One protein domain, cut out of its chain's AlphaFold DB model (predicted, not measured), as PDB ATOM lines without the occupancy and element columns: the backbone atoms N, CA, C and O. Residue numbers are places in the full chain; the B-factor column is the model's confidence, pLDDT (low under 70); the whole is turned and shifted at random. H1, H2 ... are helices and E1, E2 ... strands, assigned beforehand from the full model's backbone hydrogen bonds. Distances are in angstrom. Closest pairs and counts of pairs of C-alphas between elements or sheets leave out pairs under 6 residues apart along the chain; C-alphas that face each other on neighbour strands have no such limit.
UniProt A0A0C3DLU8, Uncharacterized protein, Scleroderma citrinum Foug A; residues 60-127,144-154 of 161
ATOM      1  N   ALA A  60     197.228 226.475 196.172       92.00
ATOM      2  CA  ALA A  60     197.590 227.825 195.757       92.00
ATOM      3  C   ALA A  60     196.397 228.792 195.820       92.00
ATOM      4  O   ALA A  60     196.553 229.946 196.222       92.00
ATOM      5  N   ARG A  61     195.198 228.309 195.482       92.44
ATOM      6  CA  ARG A  61     193.969 229.108 195.450       92.44
ATOM      7  C   ARG A  61     193.527 229.518 196.844       92.44
ATOM      8  O   ARG A  61     193.301 230.696 197.099       92.44
ATOM      9  N   GLU A  62     193.474 228.559 197.759       91.88
ATOM     10  CA  GLU A  62     193.125 228.825 199.156       91.88
ATOM     11  C   GLU A  62     194.237 229.604 199.876       91.88
ATOM     12  O   GLU A  62     193.981 230.351 200.819       91.88
ATOM     13  N   PHE A  63     195.493 229.478 199.436       93.81
ATOM     14  CA  PHE A  63     196.574 230.316 199.945       93.81
ATOM     15  C   PHE A  63     196.354 231.799 199.615       93.81
ATOM     16  O   PHE A  63     196.544 232.626 200.504       93.81
ATOM     17  N   LEU A  64     195.913 232.146 198.398       92.94
ATOM     18  CA  LEU A  64     195.680 233.546 198.005       92.94
ATOM     19  C   LEU A  64     194.631 234.262 198.861       92.94
ATOM     20  O   LEU A  64     194.739 235.470 199.059       92.94
ATOM     21  N   THR A  65     193.626 233.534 199.344       90.75
ATOM     22  CA  THR A  65     192.580 234.079 200.221       90.75
ATOM     23  C   THR A  65     192.977 234.046 201.697       90.75
ATOM     24  O   THR A  65     192.306 234.649 202.534       90.75
ATOM     25  N   SER A  66     194.069 233.356 202.031       91.12
ATOM     26  CA  SER A  66     194.561 233.243 203.398       91.12
ATOM     27  C   SER A  66     195.294 234.502 203.859       91.12
ATOM     28  O   SER A  66     195.876 235.247 203.071       91.12
ATOM     29  N   TYR A  67     195.365 234.678 205.179       89.44
ATOM     30  CA  TYR A  67     196.136 235.746 205.822       89.44
ATOM     31  C   TYR A  67     197.640 235.722 205.483       89.44
ATOM     32  O   TYR A  67     198.320 236.740 205.577       89.44
ATOM     33  N   PHE A  68     198.180 234.564 205.096       90.56
ATOM     34  CA  PHE A  68     199.605 234.413 204.801       90.56
ATOM     35  C   PHE A  68     200.005 234.972 203.431       90.56
ATOM     36  O   PHE A  68     201.195 235.191 203.190       90.56
ATOM     37  N   ALA A  69     199.043 235.197 202.532       93.38
ATOM     38  CA  ALA A  69     199.318 235.811 201.246       93.38
ATOM     39  C   ALA A  69     199.602 237.303 201.425       93.38
ATOM     40  O   ALA A  69     198.758 238.075 201.879       93.38
ATOM     41  N   GLN A  70     200.798 237.729 201.020       92.81
ATOM     42  CA  GLN A  70     201.125 239.148 201.010       92.81
ATOM     43  C   GLN A  70     200.249 239.885 199.981       92.81
ATOM     44  O   GLN A  70     200.023 239.369 198.871       92.81
ATOM     45  N   PRO A  71     199.770 241.097 200.315       93.75
ATOM     46  CA  PRO A  71     198.981 241.889 199.389       93.75
ATOM     47  C   PRO A  71     199.828 242.297 198.173       93.75
ATOM     48  O   PRO A  71     201.049 242.446 198.293       93.75
ATOM     49  N   PRO A  72     199.206 242.487 196.997       95.38
ATOM     50  CA  PRO A  72     199.894 243.048 195.844       95.38
ATOM     51  C   PRO A  72     200.532 244.405 196.152       95.38
ATOM     52  O   PRO A  72     199.998 245.209 196.918       95.38
ATOM     53  N   SER A  73     201.683 244.669 195.537       95.44
ATOM     54  CA  SER A  73     202.362 245.957 195.660       95.44
ATOM     55  C   SER A  73     201.805 246.936 194.634       95.44
ATOM     56  O   SER A  73     201.903 246.691 193.437       95.44
ATOM     57  N   LEU A  74     201.276 248.065 195.105       93.94
ATOM     58  CA  LEU A  74     200.797 249.157 194.247       93.94
ATOM     59  C   LEU A  74     201.852 250.250 194.012       93.94
ATOM     60  O   LEU A  74     201.640 251.153 193.211       93.94
ATOM     61  N   ASN A  75     202.985 250.178 194.717       95.00
ATOM     62  CA  ASN A  75     204.059 251.171 194.617       95.00
ATOM     63  C   ASN A  75     204.949 250.960 193.384       95.00
ATOM     64  O   ASN A  75     205.625 251.885 192.947       95.00
ATOM     65  N   ASP A  76     204.974 249.738 192.855       93.62
ATOM     66  CA  ASP A  76     205.686 249.390 191.630       93.62
ATOM     67  C   ASP A  76     204.660 249.220 190.510       93.62
ATOM     68  O   ASP A  76     203.732 248.419 190.638       93.62
ATOM     69  N   LEU A  77     204.837 249.976 189.426       94.12
ATOM     70  CA  LEU A  77     203.938 249.979 188.274       94.12
ATOM     71  C   LEU A  77     203.781 248.577 187.681       94.12
ATOM     72  O   LEU A  77     202.661 248.166 187.390       94.12
ATOM     73  N   LEU A  78     204.874 247.812 187.584       92.25
ATOM     74  CA  LEU A  78     204.817 246.451 187.051       92.25
ATOM     75  C   LEU A  78     204.026 245.531 187.983       92.25
ATOM     76  O   LEU A  78     203.176 244.769 187.530       92.25
ATOM     77  N   CYS A  79     204.258 245.623 189.294       95.06
ATOM     78  CA  CYS A  79     203.494 244.840 190.263       95.06
ATOM     79  C   CYS A  79     201.995 245.175 190.207       95.06
ATOM     80  O   CYS A  79     201.168 244.264 190.252       95.06
ATOM     81  N   ALA A  80     201.654 246.461 190.087       95.44
ATOM     82  CA  ALA A  80     200.278 246.944 190.034       95.44
ATOM     83  C   ALA A  80     199.548 246.491 188.762       95.44
ATOM     84  O   ALA A  80     198.389 246.091 188.840       95.44
ATOM     85  N   GLU A  81     200.225 246.502 187.610       95.31
ATOM     86  CA  GLU A  81     199.685 245.948 186.366       95.31
ATOM     87  C   GLU A  81     199.360 244.470 186.549       95.31
ATOM     88  O   GLU A  81     198.211 244.079 186.376       95.31
ATOM     89  N   PHE A  82     200.328 243.671 187.011       95.88
ATOM     90  CA  PHE A  82     200.133 242.239 187.244       95.88
ATOM     91  C   PHE A  82     199.108 241.916 188.336       95.88
ATOM     92  O   PHE A  82     198.607 240.797 188.355       95.88
ATOM     93  N   ALA A  83     198.793 242.842 189.244       95.88
ATOM     94  CA  ALA A  83     197.843 242.629 190.337       95.88
ATOM     95  C   ALA A  83     196.376 242.543 189.881       95.88
ATOM     96  O   ALA A  83     195.517 242.201 190.692       95.88
ATOM     97  N   GLN A  84     196.088 242.844 188.616       95.75
ATOM     98  CA  GLN A  84     194.751 242.745 188.038       95.75
ATOM     99  C   GLN A  84     194.259 241.292 188.009       95.75
ATOM    100  O   GLN A  84     195.014 240.364 187.694       95.75
ATOM    101  N   GLU A  85     192.985 241.085 188.340       94.81
ATOM    102  CA  GLU A  85     192.376 239.752 188.377       94.81
ATOM    103  C   GLU A  85     192.195 239.189 186.963       94.81
ATOM    104  O   GLU A  85     192.360 237.992 186.732       94.81
ATOM    105  N   GLU A  86     191.966 240.063 185.988       97.25
ATOM    106  CA  GLU A  86     191.858 239.736 184.570       97.25
ATOM    107  C   GLU A  86     193.141 239.076 184.053       97.25
ATOM    108  O   GLU A  86     193.089 238.157 183.234       97.25
ATOM    109  N   ILE A  87     194.305 239.484 184.573       96.75
ATOM    110  CA  ILE A  87     195.587 238.867 184.224       96.75
ATOM    111  C   ILE A  87     195.677 237.457 184.799       96.75
ATOM    112  O   ILE A  87     196.139 236.558 184.101       96.75
ATOM    113  N   LEU A  88     195.216 237.228 186.033       96.19
ATOM    114  CA  LEU A  88     195.150 235.875 186.590       96.19
ATOM    115  C   LEU A  88     194.209 234.989 185.765       96.19
ATOM    116  O   LEU A  88     194.590 233.881 185.392       96.19
ATOM    117  N   GLN A  89     193.019 235.491 185.426       96.81
ATOM    118  CA  GLN A  89     192.057 234.776 184.585       96.81
ATOM    119  C   GLN A  89     192.666 234.428 183.223       96.81
ATOM    120  O   GLN A  89     192.578 233.280 182.790       96.81
ATOM    121  N   MET A  90     193.355 235.379 182.590       97.44
ATOM    122  CA  MET A  90     194.083 235.156 181.342       97.44
ATOM    123  C   MET A  90     195.176 234.089 181.508       97.44
ATOM    124  O   MET A  90     195.261 233.181 180.684       97.44
ATOM    125  N   LEU A  91     195.987 234.144 182.569       97.06
ATOM    126  CA  LEU A  91     197.027 233.142 182.835       97.06
ATOM    127  C   LEU A  91     196.436 231.734 183.010       97.06
ATOM    128  O   LEU A  91     197.013 230.774 182.505       97.06
ATOM    129  N   CYS A  92     195.270 231.606 183.644       96.75
ATOM    130  CA  CYS A  92     194.564 230.329 183.780       96.75
ATOM    131  C   CYS A  92     194.061 229.752 182.444       96.75
ATOM    132  O   CYS A  92     193.756 228.566 182.380       96.75
ATOM    133  N   THR A  93     193.983 230.545 181.367       97.25
ATOM    134  CA  THR A  93     193.621 230.017 180.035       97.25
ATOM    135  C   THR A  93     194.776 229.296 179.338       97.25
ATOM    136  O   THR A  93     194.540 228.483 178.446       97.25
ATOM    137  N   ILE A  94     196.021 229.585 179.735       97.06
ATOM    138  CA  ILE A  94     197.237 229.072 179.083       97.06
ATOM    139  C   ILE A  94     198.095 228.183 179.991       97.06
ATOM    140  O   ILE A  94     198.942 227.440 179.498       97.06
ATOM    141  N   LEU A  95     197.904 228.252 181.308       96.50
ATOM    142  CA  LEU A  95     198.649 227.495 182.310       96.50
ATOM    143  C   LEU A  95     197.689 226.735 183.224       96.50
ATOM    144  O   LEU A  95     196.512 227.070 183.326       96.50
ATOM    145  N   SER A  96     198.205 225.736 183.943       95.62
ATOM    146  CA  SER A  96     197.450 225.136 185.043       95.62
ATOM    147  C   SER A  96     197.172 226.173 186.136       95.62
ATOM    148  O   SER A  96     197.989 227.063 186.375       95.62
ATOM    149  N   GLU A  97     196.039 226.029 186.825       94.25
ATOM    150  CA  GLU A  97     195.574 226.971 187.853       94.25
ATOM    151  C   GLU A  97     196.648 227.254 188.917       94.25
ATOM    152  O   GLU A  97     196.995 228.409 189.161       94.25
ATOM    153  N   ASP A  98     197.264 226.205 189.469       94.00
ATOM    154  CA  ASP A  98     198.359 226.321 190.439       94.00
ATOM    155  C   ASP A  98     199.529 227.170 189.915       94.00
ATOM    156  O   ASP A  98     200.056 228.030 190.624       94.00
ATOM    157  N   MET A  99     199.948 226.943 188.667       94.44
ATOM    158  CA  MET A  99     201.078 227.659 188.072       94.44
ATOM    159  C   MET A  99     200.719 229.104 187.741       94.44
ATOM    160  O   MET A  99     201.535 229.997 187.971       94.44
ATOM    161  N   ALA A 100     199.505 229.341 187.241       96.75
ATOM    162  CA  ALA A 100     198.982 230.678 186.990       96.75
ATOM    163  C   ALA A 100     198.957 231.503 188.283       96.75
ATOM    164  O   ALA A 100     199.487 232.613 188.310       96.75
ATOM    165  N   ILE A 101     198.446 230.927 189.376       95.69
ATOM    166  CA  ILE A 101     198.407 231.566 190.695       95.69
ATOM    167  C   ILE A 101     199.814 231.862 191.216       95.69
ATOM    168  O   ILE A 101     200.077 232.977 191.665       95.69
ATOM    169  N   VAL A 102     200.734 230.895 191.144       95.75
ATOM    170  CA  VAL A 102     202.120 231.084 191.600       95.75
ATOM    171  C   VAL A 102     202.812 232.200 190.817       95.75
ATOM    172  O   VAL A 102     203.471 233.053 191.413       95.75
ATOM    173  N   LEU A 103     202.654 232.235 189.493       95.44
ATOM    174  CA  LEU A 103     203.233 233.288 188.657       95.44
ATOM    175  C   LEU A 103     202.611 234.649 188.944       95.44
ATOM    176  O   LEU A 103     203.344 235.621 189.126       95.44
ATOM    177  N   TRP A 104     201.284 234.712 189.022       96.56
ATOM    178  CA  TRP A 104     200.557 235.932 189.346       96.56
ATOM    179  C   TRP A 104     200.997 236.486 190.702       96.56
ATOM    180  O   TRP A 104     201.383 237.652 190.785       96.56
ATOM    181  N   TYR A 105     201.057 235.644 191.741       96.38
ATOM    182  CA  TYR A 105     201.565 236.016 193.065       96.38
ATOM    183  C   TYR A 105     203.010 236.524 192.995       96.38
ATOM    184  O   TYR A 105     203.328 237.589 193.515       96.38
ATOM    185  N   ASN A 106     203.896 235.824 192.290       95.62
ATOM    186  CA  ASN A 106     205.297 236.228 192.195       95.62
ATOM    187  C   ASN A 106     205.503 237.550 191.440       95.62
ATOM    188  O   ASN A 106     206.481 238.246 191.707       95.62
ATOM    189  N   LYS A 107     204.630 237.894 190.486       95.38
ATOM    190  CA  LYS A 107     204.782 239.091 189.640       95.38
ATOM    191  C   LYS A 107     204.112 240.343 190.185       95.38
ATOM    192  O   LYS A 107     204.561 241.435 189.874       95.38
ATOM    193  N   SER A 108     203.090 240.191 191.010       96.06
ATOM    194  CA  SER A 108     202.325 241.321 191.552       96.06
ATOM    195  C   SER A 108     202.755 241.738 192.962       96.06
ATOM    196  O   SER A 108     202.237 242.708 193.514       96.06
ATOM    197  N   ARG A 109     203.684 241.006 193.591       95.00
ATOM    198  CA  ARG A 109     204.196 241.288 194.943       95.00
ATOM    199  C   ARG A 109     205.648 241.756 194.875       95.00
ATOM    200  O   ARG A 109     206.459 241.189 194.142       95.00
ATOM    201  N   ALA A 110     206.003 242.728 195.714       93.06
ATOM    202  CA  ALA A 110     207.353 243.295 195.735       93.06
ATOM    203  C   ALA A 110     208.415 242.277 196.193       93.06
ATOM    204  O   ALA A 110     209.453 242.137 195.550       93.06
ATOM    205  N   THR A 111     208.146 241.546 197.280       93.62
ATOM    206  CA  THR A 111     209.151 240.704 197.955       93.62
ATOM    207  C   THR A 111     208.741 239.246 198.097       93.62
ATOM    208  O   THR A 111     209.586 238.375 197.905       93.62
ATOM    209  N   GLY A 112     207.478 238.960 198.426       94.31
ATOM    210  CA  GLY A 112     207.003 237.600 198.671       94.31
ATOM    211  C   GLY A 112     207.029 236.734 197.418       94.31
ATOM    212  O   GLY A 112     206.606 237.159 196.340       94.31
ATOM    213  N   ARG A 113     207.520 235.506 197.558       94.75
ATOM    214  CA  ARG A 113     207.641 234.532 196.477       94.75
ATOM    215  C   ARG A 113     207.160 233.155 196.920       94.75
ATOM    216  O   ARG A 113     207.375 232.733 198.055       94.75
ATOM    217  N   ILE A 114     206.551 232.444 195.978       95.44
ATOM    218  CA  ILE A 114     206.292 231.007 196.037       95.44
ATOM    219  C   ILE A 114     207.223 230.350 195.021       95.44
ATOM    220  O   ILE A 114     207.199 230.685 193.835       95.44
ATOM    221  N   CYS A 115     208.047 229.404 195.464       93.12
ATOM    222  CA  CYS A 115     208.898 228.648 194.553       93.12
ATOM    223  C   CYS A 115     208.044 227.743 193.647       93.12
ATOM    224  O   CYS A 115     207.370 226.858 194.177       93.12
ATOM    225  N   PRO A 116     208.096 227.870 192.309       92.44
ATOM    226  CA  PRO A 116     207.293 227.035 191.415       92.44
ATOM    227  C   PRO A 116     207.672 225.548 191.472       92.44
ATOM    228  O   PRO A 116     206.834 224.693 191.212       92.44
ATOM    229  N   SER A 117     208.912 225.213 191.841       90.62
ATOM    230  CA  SER A 117     209.368 223.816 191.874       90.62
ATOM    231  C   SER A 117     208.941 223.060 193.127       90.62
ATOM    232  O   SER A 117     208.691 221.863 193.069       90.62
ATOM    233  N   CYS A 118     208.909 223.728 194.281       89.88
ATOM    234  CA  CYS A 118     208.738 223.051 195.569       89.88
ATOM    235  C   CYS A 118     207.717 223.731 196.493       89.88
ATOM    236  O   CYS A 118     207.600 223.366 197.666       89.88
ATOM    237  N   ARG A 119     207.004 224.738 195.973       93.06
ATOM    238  CA  ARG A 119     205.955 225.528 196.635       93.06
ATOM    239  C   ARG A 119     206.375 226.237 197.926       93.06
ATOM    240  O   ARG A 119     205.523 226.685 198.683       93.06
ATOM    241  N   ARG A 120     207.680 226.364 198.185       93.38
ATOM    242  CA  ARG A 120     208.218 227.038 199.375       93.38
ATOM    243  C   ARG A 120     207.930 228.539 199.343       93.38
ATOM    244  O   ARG A 120     208.175 229.176 198.318       93.38
ATOM    245  N   LEU A 121     207.464 229.077 200.464       93.88
ATOM    246  CA  LEU A 121     207.272 230.504 200.705       93.88
ATOM    247  C   LEU A 121     208.562 231.131 201.227       93.88
ATOM    248  O   LEU A 121     209.218 230.572 202.106       93.88
ATOM    249  N   TYR A 122     208.918 232.286 200.677       93.12
ATOM    250  CA  TYR A 122     210.086 233.061 201.088       93.12
ATOM    251  C   TYR A 122     209.983 234.502 200.578       93.12
ATOM    252  O   TYR A 122     209.178 234.798 199.692       93.12
ATOM    253  N   ASN A 123     210.803 235.402 201.109       93.12
ATOM    254  CA  ASN A 123     210.998 236.738 200.563       93.12
ATOM    255  C   ASN A 123     212.287 236.801 199.743       93.12
ATOM    256  O   ASN A 123     213.273 236.125 200.032       93.12
ATOM    257  N   ILE A 124     212.304 237.657 198.725       90.69
ATOM    258  CA  ILE A 124     213.536 237.975 198.000       90.69
ATOM    259  C   ILE A 124     214.611 238.455 198.982       90.69
ATOM    260  O   ILE A 124     214.385 239.380 199.759       90.69
ATOM    261  N   GLY A 125     215.794 237.854 198.893       86.56
ATOM    262  CA  GLY A 125     216.919 238.098 199.789       86.56
ATOM    263  C   GLY A 125     216.990 237.134 200.967       86.56
ATOM    264  O   GLY A 125     218.043 237.059 201.601       86.56
ATOM    265  N   ASP A 126     215.938 236.349 201.216       86.88
ATOM    266  CA  ASP A 126     215.973 235.331 202.255       86.88
ATOM    267  C   ASP A 126     217.013 234.274 201.923       86.88
ATOM    268  O   ASP A 126     217.117 233.753 200.801       86.88
ATOM    269  N   VAL A 127     217.763 233.928 202.961       82.56
ATOM    270  CA  VAL A 127     218.787 232.913 202.882       82.56
ATOM    271  C   VAL A 127     218.243 231.618 203.465       82.56
ATOM    272  O   VAL A 127     218.080 231.470 204.673       82.56
ATOM    273  N   PRO A 144     226.877 235.583 195.265       78.69
ATOM    274  CA  PRO A 144     226.557 236.999 195.469       78.69
ATOM    275  C   PRO A 144     225.351 237.445 194.622       78.69
ATOM    276  O   PRO A 144     224.803 238.524 194.823       78.69
ATOM    277  N   TYR A 145     224.910 236.595 193.690       82.56
ATOM    278  CA  TYR A 145     223.783 236.814 192.792       82.56
ATOM    279  C   TYR A 145     222.459 236.222 193.298       82.56
ATOM    280  O   TYR A 145     221.466 236.317 192.583       82.56
ATOM    281  N   LEU A 146     222.409 235.678 194.523       83.31
ATOM    282  CA  LEU A 146     221.217 235.071 195.140       83.31
ATOM    283  C   LEU A 146     219.942 235.884 194.923       83.31
ATOM    284  O   LEU A 146     218.940 235.378 194.426       83.31
ATOM    285  N   VAL A 147     220.007 237.161 195.297       85.50
ATOM    286  CA  VAL A 147     218.873 238.085 195.243       85.50
ATOM    287  C   VAL A 147     218.386 238.231 193.805       85.50
ATOM    288  O   VAL A 147     217.192 238.134 193.531       85.50
ATOM    289  N   ARG A 148     219.326 238.402 192.870       85.50
ATOM    290  CA  ARG A 148     219.036 238.555 191.445       85.50
ATOM    291  C   ARG A 148     218.430 237.278 190.860       85.50
ATOM    292  O   ARG A 148     217.467 237.348 190.106       85.50
ATOM    293  N   GLU A 149     218.956 236.113 191.221       85.56
ATOM    294  CA  GLU A 149     218.425 234.815 190.793       85.56
ATOM    295  C   GLU A 149     216.993 234.602 191.295       85.56
ATOM    296  O   GLU A 149     216.125 234.214 190.512       85.56
ATOM    297  N   GLN A 150     216.720 234.906 192.567       89.75
ATOM    298  CA  GLN A 150     215.376 234.831 193.149       89.75
ATOM    299  C   GLN A 150     214.404 235.805 192.470       89.75
ATOM    300  O   GLN A 150     213.261 235.443 192.200       89.75
ATOM    301  N   GLN A 151     214.857 237.016 192.136       88.00
ATOM    302  CA  GLN A 151     214.050 237.999 191.407       88.00
ATOM    303  C   GLN A 151     213.681 237.527 189.998       88.00
ATOM    304  O   GLN A 151     212.543 237.720 189.569       88.00
ATOM    305  N   ILE A 152     214.627 236.915 189.279       84.00
ATOM    306  CA  ILE A 152     214.428 236.498 187.886       84.00
ATOM    307  C   ILE A 152     213.629 235.194 187.812       84.00
ATOM    308  O   ILE A 152     212.646 235.112 187.079       84.00
ATOM    309  N   SER A 153     214.062 234.175 188.553       84.38
ATOM    310  CA  SER A 153     213.541 232.810 188.427       84.38
ATOM    311  C   SER A 153     212.383 232.505 189.375       84.38
ATOM    312  O   SER A 153     211.604 231.589 189.117       84.38
ATOM    313  N   GLY A 154     212.275 233.228 190.494       85.12
ATOM    314  CA  GLY A 154     211.349 232.875 191.567       85.12
ATOM    315  C   GLY A 154     211.693 231.555 192.269       85.12
ATOM    316  O   GLY A 154     210.868 231.047 193.029       85.12
TER     317      GLY A 154
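This is residues 60 to 127 and 144 to 154 of the 161 residues of an uncharacterized protein of Scleroderma citrinum Foug A (UniProt A0A0C3DLU8). Helix H4 forms the core, with three helices, H1, H2 and H3, packed around it and a small two-stranded hairpin, E1 and E2, whose strand E1 comes close to H4. H3 and H5 lie towards opposite ends of the longest axis, and H5 touches no helix. The printed part has 79 residues, with five named helices and two named strands in the order H1 H2 H3 H4 E1 E2 H5; the sheet, in the order E1 - E2, is antiparallel, and the class is mostly helix. The whole is compact, with a radius of gyration of the C-alphas of 12.1 A, and spans 37 by 28 by 26 A.

Start at residues 60 to 65, H1, and look for H4, residues 97 to 108, the hub, which touches three helices. H1 touches H4 at its residues 98 to 102 alone, the closest C-alphas being those of Ala 60 and Asp 98, 5.6 A apart, at a steep tilt of 52 degrees, the same way. Next, H2, residues 77 to 82, touches residues 104 to 108 of H4 alone, with the C-alphas of Cys 79 and Ser 108 closest at 3.9 A, at a shallow tilt of 12 degrees, opposite ways. H3, residues 85 to 94, forms a helical hairpin with H4; it touches residues 100 to 104 of H4 alone, with the C-alphas of Leu 91 and Ala 100 closest at 5.2 A, at a steep tilt of 44 degrees, opposite ways. The helix packing is mostly crossed, only just, with 1 of these 3 touching pairs at a shallow tilt. H1 and H3 are apart. Go on to E1, residues 112 to 114: the closest C-alphas of H4 and E1, those of Asn 106 and Arg 113, are 5.2 A apart. E1 and E2, residues 121 to 123, form a hairpin at 147 degrees; N 113 and O 122 are within hydrogen-bond range at 2.8 A, N 122 and O 113 at 3.1 A. H5, residues 146 to 153, is apart from E1, only just, at 8.4 A. In H2, H4 and H5 each O i to N i+4 pair is within hydrogen-bond range; in H1 1 of 2 and in H3 5 of 6 are.

Find C-alpha 60 at (197.590, 227.825, 195.757), where H1 begins. H3 is 15.0 A long from first to last C-alpha. H4 runs 16.3 A, from C-alpha 97 at (195.574, 226.971, 187.853) to C-alpha 108. E1 measures 7.1 A and E2 7.3 A. H5, 10.4 A, ends at C-alpha 153, (213.541, 232.810, 188.427).

The two C-alphas farthest apart, those of Thr 93 and Pro 144, are 37.0 A apart. Residues 128 to 143 are not printed; look across this cut from C-alpha 127 to C-alpha 144, 11.5 A, on the link from E2 to H5. The link from H1 to H2, 11 residues, is long. The mean pLDDT of the printed part is 92.7, and no printed residue is under 70.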